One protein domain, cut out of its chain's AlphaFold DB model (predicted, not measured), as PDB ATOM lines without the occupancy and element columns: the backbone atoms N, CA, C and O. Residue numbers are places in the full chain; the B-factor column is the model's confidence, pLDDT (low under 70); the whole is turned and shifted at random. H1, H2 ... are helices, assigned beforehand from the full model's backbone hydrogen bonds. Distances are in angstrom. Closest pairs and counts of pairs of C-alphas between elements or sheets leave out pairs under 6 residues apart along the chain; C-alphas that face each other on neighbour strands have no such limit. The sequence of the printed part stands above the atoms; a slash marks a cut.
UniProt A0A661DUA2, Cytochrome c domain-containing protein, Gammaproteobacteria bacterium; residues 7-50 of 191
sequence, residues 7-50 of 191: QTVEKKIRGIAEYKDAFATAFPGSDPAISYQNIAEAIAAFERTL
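Overview. This is residues 7 to 50 of the 191 residues of the protein "Cytochrome c domain-containing protein" of Gammaproteobacteria bacterium (UniProt A0A661DUA2). Two short helices, H1 and H2, meet at a corner as an L; a link folds back from H2, and H3 begins beside H1 and runs outward, so that residues 43 to 50 stick out as an arm. The printed part has 44 residues with three named helices, H1, H2, H3, and no named strand: all helix. It is compact, with a radius of gyration of the C-alphas of 10.2 A and spans of 28 by 21 by 17 A.

Arrangement. Start with H1, residues 7 to 14, and H2, residues 17 to 26: they are close but not clearly touching, about perpendicular at 83 degrees, closest at the C-alphas of Arg 14 and Lys 20, 6.4 A. H3, residues 36 to 47, only just touches H1, with 3 pairs of C-alphas within 8 A and with residue 36 alone; the closest C-alphas are those of Glu 10 and Tyr 36, 6.1 A. The tilt is steep, 64 degrees, the same way. H2 and H3 are near each other. Every O i to N i+4 pair is within hydrogen-bond range in H1 and H3, 5 of 6 in H2.

Along the chain. Find C-alpha 7 at (-44.388, 32.598, -8.488), where H1 begins. H2 spans 14.8 A; H3 runs 16.7 A to C-alpha 47 at (-62.868, 43.208, -17.609).

Size, cuts and confidence. The C-alphas of Asp 31 and Leu 50 are farthest apart, 28.7 A. The printed part has no cut, no link is long, and no printed residue is under 70 in pLDDT.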
ATOM      1  N   GLN A   7     -45.414  33.225  -7.647       97.00
ATOM      2  CA  GLN A   7     -44.388  32.598  -8.488       97.00
ATOM      3  C   GLN A   7     -44.899  31.314  -9.151       97.00
ATOM      4  O   GLN A   7     -44.543  31.006 -10.292       97.00
ATOM      5  N   THR A   8     -45.760  30.561  -8.468       97.44
ATOM      6  CA  THR A   8     -46.384  29.350  -8.998       97.44
ATOM      7  C   THR A   8     -47.350  29.684 -10.131       97.44
ATOM      8  O   THR A   8     -47.403  28.951 -11.124       97.44
ATOM      9  N   VAL A   9     -48.092  30.790 -10.025       97.19
ATOM     10  CA  VAL A   9     -48.951  31.288 -11.110       97.19
ATOM     11  C   VAL A   9     -48.097  31.678 -12.311       97.19
ATOM     12  O   VAL A   9     -48.304  31.155 -13.407       97.19
ATOM     13  N   GLU A  10     -47.075  32.508 -12.103       97.44
ATOM     14  CA  GLU A  10     -46.169  32.935 -13.169       97.44
ATOM     15  C   GLU A  10     -45.497  31.751 -13.865       97.44
ATOM     16  O   GLU A  10     -45.442  31.700 -15.091       97.44
ATOM     17  N   LYS A  11     -45.012  30.761 -13.103       96.94
ATOM     18  CA  LYS A  11     -44.373  29.559 -13.654       96.94
ATOM     19  C   LYS A  11     -45.328  28.759 -14.536       96.94
ATOM     20  O   LYS A  11     -44.903  28.276 -15.584       96.94
ATOM     21  N   LYS A  12     -46.599  28.625 -14.138       96.81
ATOM     22  CA  LYS A  12     -47.617  27.957 -14.963       96.81
ATOM     23  C   LYS A  12     -47.834  28.702 -16.281       96.81
ATOM     24  O   LYS A  12     -47.793  28.068 -17.330       96.81
ATOM     25  N   ILE A  13     -47.997  30.026 -16.238       97.00
ATOM     26  CA  ILE A  13     -48.229  30.841 -17.442       97.00
ATOM     27  C   ILE A  13     -46.991  30.868 -18.352       97.00
ATOM     28  O   ILE A  13     -47.113  30.642 -19.552       97.00
ATOM     29  N   ARG A  14     -45.780  31.017 -17.791       95.12
ATOM     30  CA  ARG A  14     -44.501  30.920 -18.531       95.12
ATOM     31  C   ARG A  14     -44.287  29.551 -19.187       95.12
ATOM     32  O   ARG A  14     -43.474  29.444 -20.103       95.12
ATOM     33  N   GLY A  15     -44.962  28.502 -18.716       96.00
ATOM     34  CA  GLY A  15     -44.911  27.162 -19.303       96.00
ATOM     35  C   GLY A  15     -45.668  27.021 -20.628       96.00
ATOM     36  O   GLY A  15     -45.440  26.046 -21.339       96.00
ATOM     37  N   ILE A  16     -46.532  27.979 -20.974       97.25
ATOM     38  CA  ILE A  16     -47.371  27.962 -22.181       97.25
ATOM     39  C   ILE A  16     -46.688  28.821 -23.249       97.25
ATOM     40  O   ILE A  16     -46.409  29.999 -23.017       97.25
ATOM     41  N   ALA A  17     -46.369  28.227 -24.400       95.56
ATOM     42  CA  ALA A  17     -45.563  28.878 -25.433       95.56
ATOM     43  C   ALA A  17     -46.256  30.130 -25.988       95.56
ATOM     44  O   ALA A  17     -45.638  31.186 -26.087       95.56
ATOM     45  N   GLU A  18     -47.558  30.031 -26.234       96.62
ATOM     46  CA  GLU A  18     -48.407  31.074 -26.801       96.62
ATOM     47  C   GLU A  18     -48.489  32.316 -25.902       96.62
ATOM     48  O   GLU A  18     -48.554  33.442 -26.397       96.62
ATOM     49  N   TYR A  19     -48.433  32.143 -24.574       97.38
ATOM     50  CA  TYR A  19     -48.457  33.280 -23.653       97.38
ATOM     51  C   TYR A  19     -47.140  34.051 -23.620       97.38
ATOM     52  O   TYR A  19     -47.163  35.241 -23.326       97.38
ATOM     53  N   LYS A  20     -45.997  33.440 -23.946       95.00
ATOM     54  CA  LYS A  20     -44.722  34.178 -23.981       95.00
ATOM     55  C   LYS A  20     -44.773  35.299 -25.012       95.00
ATOM     56  O   LYS A  20     -44.502  36.449 -24.670       95.00
ATOM     57  N   ASP A  21     -45.197  34.963 -26.225       94.62
ATOM     58  CA  ASP A  21     -45.290  35.916 -27.331       94.62
ATOM     59  C   ASP A  21     -46.414  36.934 -27.092       94.62
ATOM     60  O   ASP A  21     -46.227  38.135 -27.309       94.62
ATOM     61  N   ALA A  22     -47.560  36.483 -26.568       97.56
ATOM     62  CA  ALA A  22     -48.679  37.365 -26.247       97.56
ATOM     63  C   ALA A  22     -48.321  38.399 -25.164       97.56
ATOM     64  O   ALA A  22     -48.596  39.584 -25.345       97.56
ATOM     65  N   PHE A  23     -47.669  37.990 -24.070       97.94
ATOM     66  CA  PHE A  23     -47.272  38.910 -22.997       97.94
ATOM     67  C   PHE A  23     -46.135  39.842 -23.419       97.94
ATOM     68  O   PHE A  23     -46.177  41.019 -23.078       97.94
ATOM     69  N   ALA A  24     -45.155  39.364 -24.193       96.00
ATOM     70  CA  ALA A  24     -44.112  40.234 -24.739       96.00
ATOM     71  C   ALA A  24     -44.695  41.323 -25.658       96.00
ATOM     72  O   ALA A  24     -44.221  42.458 -25.652       96.00
ATOM     73  N   THR A  25     -45.746  40.988 -26.412       97.50
ATOM     74  CA  THR A  25     -46.463  41.936 -27.276       97.50
ATOM     75  C   THR A  25     -47.323  42.912 -26.470       97.50
ATOM     76  O   THR A  25     -47.331  44.104 -26.766       97.50
ATOM     77  N   ALA A  26     -48.053  42.422 -25.465       97.56
ATOM     78  CA  ALA A  26     -48.966  43.233 -24.660       97.56
ATOM     79  C   ALA A  26     -48.246  44.169 -23.672       97.56
ATOM     80  O   ALA A  26     -48.755  45.248 -23.382       97.56
ATOM     81  N   PHE A  27     -47.061  43.780 -23.188       97.69
ATOM     82  CA  PHE A  27     -46.284  44.511 -22.181       97.69
ATOM     83  C   PHE A  27     -44.854  44.804 -22.671       97.69
ATOM     84  O   PHE A  27     -43.877  44.275 -22.123       97.69
ATOM     85  N   PRO A  28     -44.690  45.631 -23.721       96.69
ATOM     86  CA  PRO A  28     -43.375  45.944 -24.258       96.69
ATOM     87  C   PRO A  28     -42.525  46.683 -23.216       96.69
ATOM     88  O   PRO A  28     -42.937  47.701 -22.665       96.69
ATOM     89  N   GLY A  29     -41.313  46.183 -22.962       93.00
ATOM     90  CA  GLY A  29     -40.370  46.776 -22.005       93.00
ATOM     91  C   GLY A  29     -40.476  46.255 -20.568       93.00
ATOM     92  O   GLY A  29     -39.646  46.625 -19.741       93.00
ATOM     93  N   SER A  30     -41.433  45.373 -20.262       95.44
ATOM     94  CA  SER A  30     -41.449  44.634 -18.996       95.44
ATOM     95  C   SER A  30     -40.491  43.440 -19.044       95.44
ATOM     96  O   SER A  30     -40.565  42.620 -19.960       95.44
ATOM     97  N   ASP A  31     -39.637  43.299 -18.028       92.56
ATOM     98  CA  ASP A  31     -38.763  42.135 -17.846       92.56
ATOM     99  C   ASP A  31     -38.823  41.636 -16.386       92.56
ATOM    100  O   ASP A  31     -38.352  42.337 -15.486       92.56
ATOM    101  N   PRO A  32     -39.429  40.461 -16.111       93.12
ATOM    102  CA  PRO A  32     -40.076  39.566 -17.071       93.12
ATOM    103  C   PRO A  32     -41.432  40.107 -17.560       93.12
ATOM    104  O   PRO A  32     -42.229  40.611 -16.772       93.12
ATOM    105  N   ALA A  33     -41.748  39.916 -18.848       95.69
ATOM    106  CA  ALA A  33     -43.048  40.307 -19.416       95.69
ATOM    107  C   ALA A  33     -44.230  39.538 -18.796       95.69
ATOM    108  O   ALA A  33     -45.308  40.094 -18.602       95.69
ATOM    109  N   ILE A  34     -44.020  38.263 -18.446       97.44
ATOM    110  CA  ILE A  34     -44.965  37.484 -17.638       97.44
ATOM    111  C   ILE A  34     -44.598  37.696 -16.169       97.44
ATOM    112  O   ILE A  34     -43.698  37.025 -15.654       97.44
ATOM    113  N   SER A  35     -45.307  38.611 -15.517       97.38
ATOM    114  CA  SER A  35     -45.272  38.871 -14.075       97.38
ATOM    115  C   SER A  35     -46.684  38.755 -13.500       97.38
ATOM    116  O   SER A  35     -47.668  38.883 -14.235       97.38
ATOM    117  N   TYR A  36     -46.806  38.522 -12.195       97.44
ATOM    118  CA  TYR A  36     -48.107  38.477 -11.527       97.44
ATOM    119  C   TYR A  36     -48.908  39.774 -11.730       97.44
ATOM    120  O   TYR A  36     -50.098  39.727 -12.045       97.44
ATOM    121  N   GLN A  37     -48.224  40.921 -11.672       97.19
ATOM    122  CA  GLN A  37     -48.803  42.232 -11.960       97.19
ATOM    123  C   GLN A  37     -49.356  42.317 -13.391       97.19
ATOM    124  O   GLN A  37     -50.516  42.673 -13.573       97.19
ATOM    125  N   ASN A  38     -48.580  41.921 -14.405       98.06
ATOM    126  CA  ASN A  38     -49.029  41.980 -15.801       98.06
ATOM    127  C   ASN A  38     -50.185  41.003 -16.076       98.06
ATOM    128  O   ASN A  38     -51.062  41.284 -16.891       98.06
ATOM    129  N   ILE A  39     -50.227  39.859 -15.383       97.88
ATOM    130  CA  ILE A  39     -51.370  38.935 -15.449       97.88
ATOM    131  C   ILE A  39     -52.631  39.622 -14.910       97.88
ATOM    132  O   ILE A  39     -53.674  39.584 -15.567       97.88
ATOM    133  N   ALA A  40     -52.539  40.273 -13.748       97.69
ATOM    134  CA  ALA A  40     -53.652  41.019 -13.169       97.69
ATOM    135  C   ALA A  40     -54.089  42.187 -14.071       97.69
ATOM    136  O   ALA A  40     -55.283  42.380 -14.292       97.69
ATOM    137  N   GLU A  41     -53.142  42.923 -14.657       98.06
ATOM    138  CA  GLU A  41     -53.427  44.019 -15.587       98.06
ATOM    139  C   GLU A  41     -54.119  43.544 -16.864       98.06
ATOM    140  O   GLU A  41     -55.073  44.186 -17.303       98.06
ATOM    141  N   ALA A  42     -53.703  42.408 -17.430       98.06
ATOM    142  CA  ALA A  42     -54.347  41.822 -18.603       98.06
ATOM    143  C   ALA A  42     -55.807  41.428 -18.314       98.06
ATOM    144  O   ALA A  42     -56.695  41.725 -19.115       98.06
ATOM    145  N   ILE A  43     -56.068  40.811 -17.155       98.12
ATOM    146  CA  ILE A  43     -57.428  40.463 -16.717       98.12
ATOM    147  C   ILE A  43     -58.255  41.734 -16.512       98.12
ATOM    148  O   ILE A  43     -59.328  41.861 -17.094       98.12
ATOM    149  N   ALA A  44     -57.725  42.717 -15.780       97.94
ATOM    150  CA  ALA A  44     -58.418  43.978 -15.546       97.94
ATOM    151  C   ALA A  44     -58.686  44.739 -16.858       97.94
ATOM    152  O   ALA A  44     -59.702  45.420 -17.000       97.94
ATOM    153  N   ALA A  45     -57.776  44.682 -17.835       98.19
ATOM    154  CA  ALA A  45     -57.978  45.281 -19.153       98.19
ATOM    155  C   ALA A  45     -59.124  44.593 -19.906       98.19
ATOM    156  O   ALA A  45     -59.979  45.285 -20.454       98.19
ATOM    157  N   PHE A  46     -59.189  43.258 -19.871       98.38
ATOM    158  CA  PHE A  46     -60.309  42.498 -20.421       98.38
ATOM    159  C   PHE A  46     -61.633  42.838 -19.719       98.38
ATOM    160  O   PHE A  46     -62.612  43.141 -20.397       98.38
ATOM    161  N   GLU A  47     -61.664  42.882 -18.387       97.62
ATOM    162  CA  GLU A  47     -62.868  43.208 -17.609       97.62
ATOM    163  C   GLU A  47     -63.421  44.606 -17.929       97.62
ATOM    164  O   GLU A  47     -64.634  44.773 -18.038       97.62
ATOM    165  N   ARG A  48     -62.555  45.597 -18.196       96.69
ATOM    166  CA  ARG A  48     -62.978  46.941 -18.647       96.69
ATOM    167  C   ARG A  48     -63.706  46.937 -19.993       96.69
ATOM    168  O   ARG A  48     -64.413  47.894 -20.295       96.69
ATOM    169  N   THR A  49     -63.548  45.887 -20.802       96.44
ATOM    170  CA  THR A  49     -64.283  45.731 -22.068       96.44
ATOM    171  C   THR A  49     -65.673  45.121 -21.885       96.44
ATOM    172  O   THR A  49     -66.486  45.197 -22.805       96.44
ATOM    173  N   LEU A  50     -65.985  44.557 -20.711       95.56
ATOM    174  CA  LEU A  50     -67.252  43.875 -20.414       95.56
ATOM    175  C   LEU A  50     -68.395  44.864 -20.116       95.56
ATOM    176  O   LEU A  50     -69.129  44.737 -19.137       95.56
TER     177      LEU A  50